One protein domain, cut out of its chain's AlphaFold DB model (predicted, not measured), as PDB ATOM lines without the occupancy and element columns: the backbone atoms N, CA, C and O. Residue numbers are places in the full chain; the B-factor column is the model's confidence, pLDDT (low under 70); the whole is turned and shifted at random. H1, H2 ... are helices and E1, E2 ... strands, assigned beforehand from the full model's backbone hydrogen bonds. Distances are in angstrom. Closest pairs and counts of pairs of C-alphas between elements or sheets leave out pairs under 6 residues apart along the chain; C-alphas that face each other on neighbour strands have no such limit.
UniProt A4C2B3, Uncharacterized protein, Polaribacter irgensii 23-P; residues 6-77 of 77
ATOM      1  N   LEU A   6     161.438 157.326 134.650       89.25
ATOM      2  CA  LEU A   6     160.506 156.425 135.319       89.25
ATOM      3  C   LEU A   6     159.177 157.149 135.487       89.25
ATOM      4  O   LEU A   6     159.142 158.256 136.015       89.25
ATOM      5  N   VAL A   7     158.085 156.534 135.062       88.31
ATOM      6  CA  VAL A   7     156.747 157.095 135.231       88.31
ATOM      7  C   VAL A   7     156.065 156.390 136.388       88.31
ATOM      8  O   VAL A   7     156.000 155.160 136.425       88.31
ATOM      9  N   PHE A   8     155.522 157.179 137.307       86.19
ATOM     10  CA  PHE A   8     154.682 156.711 138.396       86.19
ATOM     11  C   PHE A   8     153.272 157.271 138.223       86.19
ATOM     12  O   PHE A   8     153.111 158.466 137.978       86.19
ATOM     13  N   LYS A   9     152.256 156.415 138.351       83.44
ATOM     14  CA  LYS A   9     150.834 156.752 138.279       83.44
ATOM     15  C   LYS A   9     150.146 156.310 139.568       83.44
ATOM     16  O   LYS A   9     150.073 155.119 139.857       83.44
ATOM     17  N   GLY A  10     149.603 157.268 140.314       74.19
ATOM     18  CA  GLY A  10     148.799 156.987 141.500       74.19
ATOM     19  C   GLY A  10     147.485 156.289 141.139       74.19
ATOM     20  O   GLY A  10     146.873 156.574 140.106       74.19
ATOM     21  N   SER A  11     147.043 155.369 141.996       60.31
ATOM     22  CA  SER A  11     145.803 154.604 141.796       60.31
ATOM     23  C   SER A  11     144.538 155.435 142.040       60.31
ATOM     24  O   SER A  11     143.556 155.208 141.345       60.31
ATOM     25  N   THR A  12     144.576 156.432 142.934       56.06
ATOM     26  CA  THR A  12     143.527 157.459 143.131       56.06
ATOM     27  C   THR A  12     143.992 158.495 144.156       56.06
ATOM     28  O   THR A  12     144.373 158.097 145.254       56.06
ATOM     29  N   TYR A  13     143.892 159.793 143.833       53.19
ATOM     30  CA  TYR A  13     144.073 160.977 144.705       53.19
ATOM     31  C   TYR A  13     145.399 161.135 145.478       53.19
ATOM     32  O   TYR A  13     145.729 162.254 145.854       53.19
ATOM     33  N   HIS A  14     146.188 160.076 145.662       53.53
ATOM     34  CA  HIS A  14     147.540 160.096 146.206       53.53
ATOM     35  C   HIS A  14     148.372 158.974 145.561       53.53
ATOM     36  O   HIS A  14     147.864 157.859 145.399       53.53
ATOM     37  N   PRO A  15     149.647 159.212 145.205       56.59
ATOM     38  CA  PRO A  15     150.574 158.115 144.980       56.59
ATOM     39  C   PRO A  15     150.695 157.329 146.292       56.59
ATOM     40  O   PRO A  15     150.933 157.907 147.353       56.59
ATOM     41  N   SER A  16     150.527 156.008 146.230       63.59
ATOM     42  CA  SER A  16     150.804 155.116 147.361       63.59
ATOM     43  C   SER A  16     152.289 155.122 147.761       63.59
ATOM     44  O   SER A  16     152.657 154.573 148.799       63.59
ATOM     45  N   GLY A  17     153.133 155.776 146.954       58.97
ATOM     46  CA  GLY A  17     154.524 156.097 147.255       58.97
ATOM     47  C   GLY A  17     155.457 154.906 147.063       58.97
ATOM     48  O   GLY A  17     156.597 154.939 147.519       58.97
ATOM     49  N   GLY A  18     154.981 153.843 146.409       68.12
ATOM     50  CA  GLY A  18     155.727 152.604 146.217       68.12
ATOM     51  C   GLY A  18     155.719 152.109 144.773       68.12
ATOM     52  O   GLY A  18     155.050 152.653 143.902       68.12
ATOM     53  N   MET A  19     156.414 150.994 144.530       68.81
ATOM     54  CA  MET A  19     156.490 150.339 143.211       68.81
ATOM     55  C   MET A  19     155.133 149.907 142.637       68.81
ATOM     56  O   MET A  19     155.049 149.589 141.457       68.81
ATOM     57  N   LYS A  20     154.067 149.898 143.443       74.19
ATOM     58  CA  LYS A  20     152.700 149.662 142.960       74.19
ATOM     59  C   LYS A  20     152.197 150.779 142.045       74.19
ATOM     60  O   LYS A  20     151.308 150.527 141.241       74.19
ATOM     61  N   ASP A  21     152.783 151.968 142.156       79.94
ATOM     62  CA  ASP A  21     152.489 153.099 141.284       79.94
ATOM     63  C   ASP A  21     153.410 153.120 140.052       79.94
ATOM     64  O   ASP A  21     153.245 153.981 139.194       79.94
ATOM     65  N   PHE A  22     154.394 152.216 139.935       86.56
ATOM     66  CA  PHE A  22     155.272 152.179 138.765       86.56
ATOM     67  C   PHE A  22     154.465 151.842 137.508       86.56
ATOM     68  O   PHE A  22     153.768 150.829 137.451       86.56
ATOM     69  N   PHE A  23     154.587 152.699 136.499       88.56
ATOM     70  CA  PHE A  23     153.864 152.572 135.244       88.56
ATOM     71  C   PHE A  23     154.766 152.064 134.115       88.56
ATOM     72  O   PHE A  23     154.467 151.037 133.510       88.56
ATOM     73  N   ILE A  24     155.859 152.771 133.821       90.31
ATOM     74  CA  ILE A  24     156.785 152.422 132.733       90.31
ATOM     75  C   ILE A  24     158.136 153.119 132.916       90.31
ATOM     76  O   ILE A  24     158.211 154.171 133.550       90.31
ATOM     77  N   ASP A  25     159.192 152.564 132.325       91.75
ATOM     78  CA  ASP A  25     160.486 153.213 132.139       91.75
ATOM     79  C   ASP A  25     160.785 153.484 130.649       91.75
ATOM     80  O   ASP A  25     160.545 152.656 129.767       91.75
ATOM     81  N   CYS A  26     161.295 154.678 130.343       92.69
ATOM     82  CA  CYS A  26     161.497 155.163 128.974       92.69
ATOM     83  C   CYS A  26     162.882 155.792 128.771       92.69
ATOM     84  O   CYS A  26     163.546 156.214 129.723       92.69
ATOM     85  N   ASP A  27     163.328 155.877 127.515       90.75
ATOM     86  CA  ASP A  27     164.600 156.528 127.173       90.75
ATOM     87  C   ASP A  27     164.450 158.056 127.081       90.75
ATOM     88  O   ASP A  27     165.387 158.790 127.411       90.75
ATOM     89  N   CYS A  28     163.267 158.546 126.692       91.69
ATOM     90  CA  CYS A  28     162.946 159.972 126.587       91.69
ATOM     91  C   CYS A  28     161.555 160.330 127.146       91.69
ATOM     92  O   CYS A  28     160.695 159.470 127.323       91.69
ATOM     93  N   ILE A  29     161.332 161.623 127.411       89.44
ATOM     94  CA  ILE A  29     160.056 162.148 127.933       89.44
ATOM     95  C   ILE A  29     158.913 161.921 126.938       89.44
ATOM     96  O   ILE A  29     157.801 161.586 127.342       89.44
ATOM     97  N   ASP A  30     159.177 162.050 125.638       90.50
ATOM     98  CA  ASP A  30     158.155 161.861 124.604       90.50
ATOM     99  C   ASP A  30     157.584 160.438 124.614       90.50
ATOM    100  O   ASP A  30     156.383 160.247 124.414       90.50
ATOM    101  N   GLU A  31     158.416 159.436 124.911       92.25
ATOM    102  CA  GLU A  31     157.970 158.055 125.108       92.25
ATOM    103  C   GLU A  31     157.062 157.926 126.335       92.25
ATOM    104  O   GLU A  31     156.021 157.270 126.240       92.25
ATOM    105  N   CYS A  32     157.397 158.588 127.452       90.00
ATOM    106  CA  CYS A  32     156.542 158.627 128.640       90.00
ATOM    107  C   CYS A  32     155.164 159.208 128.302       90.00
ATOM    108  O   CYS A  32     154.135 158.597 128.595       90.00
ATOM    109  N   LEU A  33     155.146 160.365 127.631       88.19
ATOM    110  CA  LEU A  33     153.916 161.045 127.231       88.19
ATOM    111  C   LEU A  33     153.099 160.195 126.254       88.19
ATOM    112  O   LEU A  33     151.881 160.100 126.389       88.19
ATOM    113  N   LEU A  34     153.745 159.545 125.284       91.31
ATOM    114  CA  LEU A  34     153.062 158.679 124.325       91.31
ATOM    115  C   LEU A  34     152.455 157.446 125.002       91.31
ATOM    116  O   LEU A  34     151.310 157.094 124.711       91.31
ATOM    117  N   ALA A  35     153.204 156.787 125.890       90.06
ATOM    118  CA  ALA A  35     152.717 155.643 126.654       90.06
ATOM    119  C   ALA A  35     151.500 156.031 127.498       90.06
ATOM    120  O   ALA A  35     150.508 155.302 127.536       90.06
ATOM    121  N   PHE A  36     151.550 157.217 128.104       86.38
ATOM    122  CA  PHE A  36     150.466 157.741 128.913       86.38
ATOM    123  C   PHE A  36     149.213 158.072 128.092       86.38
ATOM    124  O   PHE A  36     148.121 157.617 128.429       86.38
ATOM    125  N   LYS A  37     149.366 158.766 126.957       89.50
ATOM    126  CA  LYS A  37     148.248 159.032 126.036       89.50
ATOM    127  C   LYS A  37     147.579 157.741 125.581       89.50
ATOM    128  O   LYS A  37     146.361 157.624 125.629       89.50
ATOM    129  N   LYS A  38     148.378 156.743 125.191       91.50
ATOM    130  CA  LYS A  38     147.866 155.423 124.804       91.50
ATOM    131  C   LYS A  38     147.127 154.734 125.943       91.50
ATOM    132  O   LYS A  38     146.165 154.035 125.672       91.50
ATOM    133  N   TYR A  39     147.587 154.885 127.184       89.31
ATOM    134  CA  TYR A  39     146.916 154.312 128.346       89.31
ATOM    135  C   TYR A  39     145.540 154.938 128.570       89.31
ATOM    136  O   TYR A  39     144.575 154.189 128.638       89.31
ATOM    137  N   ILE A  40     145.439 156.272 128.602       88.75
ATOM    138  CA  ILE A  40     144.152 156.977 128.742       88.75
ATOM    139  C   ILE A  40     143.190 156.566 127.624       88.75
ATOM    140  O   ILE A  40     142.041 156.208 127.865       88.75
ATOM    141  N   LEU A  41     143.676 156.562 126.384       91.56
ATOM    142  CA  LEU A  41     142.840 156.284 125.220       91.56
ATOM    143  C   LEU A  41     142.379 154.823 125.111       91.56
ATOM    144  O   LEU A  41     141.544 154.536 124.258       91.56
ATOM    145  N   LYS A  42     142.865 153.898 125.955       90.94
ATOM    146  CA  LYS A  42     142.315 152.530 126.016       90.94
ATOM    147  C   LYS A  42     140.875 152.506 126.512       90.94
ATOM    148  O   LYS A  42     140.106 151.671 126.048       90.94
ATOM    149  N   ASP A  43     140.540 153.413 127.424       86.94
ATOM    150  CA  ASP A  43     139.218 153.481 128.050       86.94
ATOM    151  C   ASP A  43     138.306 154.499 127.345       86.94
ATOM    152  O   ASP A  43     137.107 154.576 127.621       86.94
ATOM    153  N   TYR A  44     138.849 155.252 126.380       92.31
ATOM    154  CA  TYR A  44     138.076 156.183 125.574       92.31
ATOM    155  C   TYR A  44     137.112 155.436 124.652       92.31
ATOM    156  O   TYR A  44     137.510 154.720 123.730       92.31
ATOM    157  N   ASN A  45     135.817 155.675 124.853       92.94
ATOM    158  CA  ASN A  45     134.775 155.205 123.958       92.94
ATOM    159  C   ASN A  45     133.983 156.389 123.398       92.94
ATOM    160  O   ASN A  45     133.247 157.063 124.119       92.94
ATOM    161  N   LYS A  46     134.103 156.605 122.087       90.81
ATOM    162  CA  LYS A  46     133.461 157.715 121.375       90.81
ATOM    163  C   LYS A  46     131.928 157.706 121.465       90.81
ATOM    164  O   LYS A  46     131.327 158.767 121.361       90.81
ATOM    165  N   GLU A  47     131.299 156.547 121.634       91.75
ATOM    166  CA  GLU A  47     129.834 156.433 121.700       91.75
ATOM    167  C   GLU A  47     129.272 156.831 123.073       91.75
ATOM    168  O   GLU A  47     128.135 157.289 123.157       91.75
ATOM    169  N   TYR A  48     130.069 156.686 124.136       91.06
ATOM    170  CA  TYR A  48     129.653 156.966 125.518       91.06
ATOM    171  C   TYR A  48     130.301 158.219 126.114       91.06
ATOM    172  O   TYR A  48     129.863 158.704 127.156       91.06
ATOM    173  N   SER A  49     131.349 158.742 125.481       89.00
ATOM    174  CA  SER A  49     132.048 159.934 125.947       89.00
ATOM    175  C   SER A  49     131.254 161.203 125.635       89.00
ATOM    176  O   SER A  49     130.801 161.413 124.512       89.00
ATOM    177  N   MET A  50     131.151 162.096 126.624       92.31
ATOM    178  CA  MET A  50     130.658 163.468 126.428       92.31
ATOM    179  C   MET A  50     131.702 164.383 125.766       92.31
ATOM    180  O   MET A  50     131.373 165.487 125.342       92.31
ATOM    181  N   TYR A  51     132.949 163.921 125.695       92.62
ATOM    182  CA  TYR A  51     134.103 164.638 125.172       92.62
ATOM    183  C   TYR A  51     134.567 164.017 123.858       92.62
ATOM    184  O   TYR A  51     134.520 162.792 123.697       92.62
ATOM    185  N   ASN A  52     135.089 164.833 122.943       94.31
ATOM    186  CA  ASN A  52     135.894 164.287 121.852       94.31
ATOM    187  C   ASN A  52     137.234 163.740 122.387       94.31
ATOM    188  O   ASN A  52     137.602 163.983 123.531       94.31
ATOM    189  N   GLU A  53     137.987 163.011 121.561       92.88
ATOM    190  CA  GLU A  53     139.233 162.352 121.987       92.88
ATOM    191  C   GLU A  53     140.247 163.328 122.601       92.88
ATOM    192  O   GLU A  53     140.882 163.020 123.609       92.88
ATOM    193  N   LYS A  54     140.380 164.522 122.014       93.69
ATOM    194  CA  LYS A  54     141.309 165.548 122.488       93.69
ATOM    195  C   LYS A  54     140.868 166.097 123.845       93.69
ATOM    196  O   LYS A  54     141.687 166.178 124.753       93.69
ATOM    197  N   GLU A  55     139.591 166.439 123.982       94.44
ATOM    198  CA  GLU A  55     139.006 166.917 125.241       94.44
ATOM    199  C   GLU A  55     139.087 165.850 126.337       94.44
ATOM    200  O   GLU A  55     139.465 166.155 127.461       94.44
ATOM    201  N   TYR A  56     138.796 164.590 126.003       92.00
ATOM    202  CA  TYR A  56     138.896 163.464 126.927       92.00
ATOM    203  C   TYR A  56     140.324 163.324 127.453       92.00
ATOM    204  O   TYR A  56     140.543 163.237 128.658       92.00
ATOM    205  N   LEU A  57     141.306 163.381 126.550       90.44
ATOM    206  CA  LEU A  57     142.714 163.337 126.913       90.44
ATOM    207  C   LEU A  57     143.105 164.501 127.836       90.44
ATOM    208  O   LEU A  57     143.803 164.274 128.819       90.44
ATOM    209  N   GLU A  58     142.678 165.730 127.527       90.06
ATOM    210  CA  GLU A  58     142.958 166.927 128.333       90.06
ATOM    211  C   GLU A  58     142.339 166.835 129.735       90.06
ATOM    212  O   GLU A  58     143.009 167.145 130.721       90.06
ATOM    213  N   VAL A  59     141.093 166.361 129.835       87.56
ATOM    214  CA  VAL A  59     140.391 166.150 131.108       87.56
ATOM    215  C   VAL A  59     141.100 165.086 131.946       87.56
ATOM    216  O   VAL A  59     141.465 165.354 133.089       87.56
ATOM    217  N   GLU A  60     141.356 163.906 131.381       86.19
ATOM    218  CA  GLU A  60     142.022 162.800 132.080       86.19
ATOM    219  C   GLU A  60     143.449 163.169 132.508       86.19
ATOM    220  O   GLU A  60     143.857 162.871 133.629       86.19
ATOM    221  N   LEU A  61     144.198 163.889 131.661       81.88
ATOM    222  CA  LEU A  61     145.504 164.453 132.018       81.88
ATOM    223  C   LEU A  61     145.411 165.431 133.194       81.88
ATOM    224  O   LEU A  61     146.288 165.418 134.053       81.88
ATOM    225  N   GLY A  62     144.362 166.256 133.250       81.94
ATOM    226  CA  GLY A  62     144.134 167.199 134.346       81.94
ATOM    227  C   GLY A  62     143.874 166.525 135.698       81.94
ATOM    228  O   GLY A  62     144.195 167.101 136.736       81.94
ATOM    229  N   TYR A  63     143.340 165.299 135.695       76.12
ATOM    230  CA  TYR A  63     143.103 164.499 136.904       76.12
ATOM    231  C   TYR A  63     144.184 163.447 137.179       76.12
ATOM    232  O   TYR A  63     144.180 162.805 138.235       76.12
ATOM    233  N   ALA A  64     145.121 163.258 136.252       76.56
ATOM    234  CA  ALA A  64     146.168 162.264 136.374       76.56
ATOM    235  C   ALA A  64     147.170 162.634 137.475       76.56
ATOM    236  O   ALA A  64     147.993 163.535 137.327       76.56
ATOM    237  N   TRP A  65     147.170 161.866 138.564       76.94
ATOM    238  CA  TRP A  65     148.248 161.899 139.551       76.94
ATOM    239  C   TRP A  65     149.454 161.132 139.010       76.94
ATOM    240  O   TRP A  65     149.570 159.917 139.195       76.94
ATOM    241  N   MET A  66     150.322 161.845 138.294       79.94
ATOM    242  CA  MET A  66     151.465 161.282 137.586       79.94
ATOM    243  C   MET A  66     152.750 162.056 137.882       79.94
ATOM    244  O   MET A  66     152.762 163.285 137.898       79.94
ATOM    245  N   HIS A  67     153.847 161.319 138.044       84.50
ATOM    246  CA  HIS A  67     155.189 161.876 138.160       84.50
ATOM    247  C   HIS A  67     156.116 161.200 137.157       84.50
ATOM    248  O   HIS A  67     156.197 159.971 137.112       84.50
ATOM    249  N   ILE A  68     156.831 162.002 136.368       88.50
ATOM    250  CA  ILE A  68     157.951 161.530 135.555       88.50
ATOM    251  C   ILE A  68     159.218 161.838 136.342       88.50
ATOM    252  O   ILE A  68     159.512 162.991 136.637       88.50
ATOM    253  N   TYR A  69     159.957 160.804 136.713       88.56
ATOM    254  CA  TYR A  69     161.211 160.909 137.441       88.56
ATOM    255  C   TYR A  69     162.385 160.693 136.489       88.56
ATOM    256  O   TYR A  69     162.510 159.634 135.873       88.56
ATOM    257  N   ASP A  70     163.262 161.684 136.379       90.94
ATOM    258  CA  ASP A  70     164.532 161.552 135.678       90.94
ATOM    259  C   ASP A  70     165.545 160.867 136.597       90.94
ATOM    260  O   ASP A  70     166.071 161.469 137.528       90.94
ATOM    261  N   SER A  71     165.838 159.597 136.325       88.75
ATOM    262  CA  SER A  71     166.777 158.799 137.118       88.75
ATOM    263  C   SER A  71     168.242 159.198 136.944       88.75
ATOM    264  O   SER A  71     169.083 158.735 137.711       88.75
ATOM    265  N   LYS A  72     168.565 160.036 135.948       88.62
ATOM    266  CA  LYS A  72     169.915 160.581 135.773       88.62
ATOM    267  C   LYS A  72     170.138 161.797 136.669       88.62
ATOM    268  O   LYS A  72     171.201 161.912 137.270       88.62
ATOM    269  N   ASP A  73     169.152 162.689 136.713       90.19
ATOM    270  CA  ASP A  73     169.220 163.952 137.460       90.19
ATOM    271  C   ASP A  73     168.554 163.857 138.849       90.19
ATOM    272  O   ASP A  73     168.541 164.833 139.593       90.19
ATOM    273  N   GLU A  74     167.982 162.696 139.174       88.00
ATOM    274  CA  GLU A  74     167.314 162.359 140.434       88.00
ATOM    275  C   GLU A  74     166.202 163.338 140.851       88.00
ATOM    276  O   GLU A  74     166.066 163.719 142.015       88.00
ATOM    277  N   LYS A  75     165.371 163.751 139.888       86.75
ATOM    278  CA  LYS A  75     164.304 164.744 140.099       86.75
ATOM    279  C   LYS A  75     163.022 164.412 139.345       86.75
ATOM    280  O   LYS A  75     163.048 163.727 138.324       86.75
ATOM    281  N   ILE A  76     161.906 164.951 139.828       84.69
ATOM    282  CA  ILE A  76     160.642 164.980 139.083       84.69
ATOM    283  C   ILE A  76     160.737 166.068 138.003       84.69
ATOM    284  O   ILE A  76     161.299 167.138 138.258       84.69
ATOM    285  N   VAL A  77     160.220 165.766 136.812       82.38
ATOM    286  CA  VAL A  77     160.177 166.647 135.635       82.38
ATOM    287  C   VAL A  77     158.748 167.074 135.343       82.38
ATOM    288  O   VAL A  77     157.852 166.204 135.436       82.38
TER     289      VAL A  77
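AT A GLANCE: This is residues 6 to 77 of the 77 residues of an uncharacterized protein of Polaribacter irgensii 23-P (UniProt A4C2B3). Look first for a small three-strand sheet with one helix, H1, packed over one of its faces and no named helix on the other, and then for a second helix, H2, set off beyond the last residues of H1 and away from the sheet. The sheet and H1 make one end of an elongated body, and H2 with the long loop of residues 41 to 52 makes the other. The printed part has 72 residues with three named strands and two named helices, in the order E1, E2, H1, H2, E3, and its class is mixed, helices and strands. The sheet runs E2, E1, E3, its neighbours antiparallel. The whole is only just compact, close to loose, with a radius of gyration of the C-alphas of 13.2 A and spans of 42, 25 and 16 A.

HOW THE PARTS SIT: Begin at the inner strand of the sheet, E1, residues 6 to 9. On one side of it is the edge strand E3, residues 66 to 70, antiparallel at 167 degrees; the C-alphas of Val 7 and Ile 68 face each other at 4.6 A, and N 6 and O 69 are within hydrogen-bond range at 2.8 A, as are N 67 and O 8 at 2.9 A. On the other side is the edge strand E2, residues 22 to 26, antiparallel at 149 degrees, with N 7 and O 24 at 2.8 A and N 23 and O 7 at 2.8 A. E1 and E2 form a hairpin with a long link. Now look over one face of the sheet, where H1, residues 29 to 40, is on the sheet at a height over the sheet of 8.9 A, in two layers, a helix layer on one face of a strand layer. It lies over E2 and E1, and on the local plane it stands at 27 degrees to E2, only just along the strands; the closest C-alphas of E2 and H1 are those of Cys 26 and Cys 32, 6.1 A apart. Farther out comes H2, residues 53 to 63, which is not on the sheet and is apart from E1 and E2. H1 and H2 only just touch, with 3 pairs of C-alphas within 8 A, and H1 does so with residues 37 to 40 alone; the closest C-alphas are those of Ile 40 and Leu 57, 6.8 A apart, and the lines are about perpendicular at 76 degrees. E2, H1, H2 and E3 make a split strand-helix-strand unit, two strands running the same way with E1 between them in the sheet, and its crossover is right-handed. In H1 and H2 every O i to N i+4 pair is within hydrogen-bond range.

IN THESE COORDINATES: Find C-alpha 6 at (160.506, 156.425, 135.319), where E1 begins; it ends at residue 9. E2 runs 12.0 A from C-alpha 22 to C-alpha 26. H1 starts at C-alpha 29, (160.056, 162.148, 127.933), and covers 16.7 A to C-alpha 40. H2 covers 15.6 A from C-alpha 53 to C-alpha 63. E3 covers 13.2 A and ends at C-alpha 70, (164.532, 161.552, 135.678). Just after it, residues 75 to 76 pair antiparallel with residues 69 to 70 of E3.

THE WHOLE: The two C-alphas farthest apart are those of Glu 47 and Asp 73, at 43.1 A. The printed part has no cut, and residue 77 is the chain's last. The links E1 to E2 and H1 to H2 are long, with 12 residues each; E2 to H1 and H2 to E3 are tight. The mean pLDDT of the printed part is 84.5, and residues 11 to 19, in the link from E1 to E2, are under 70.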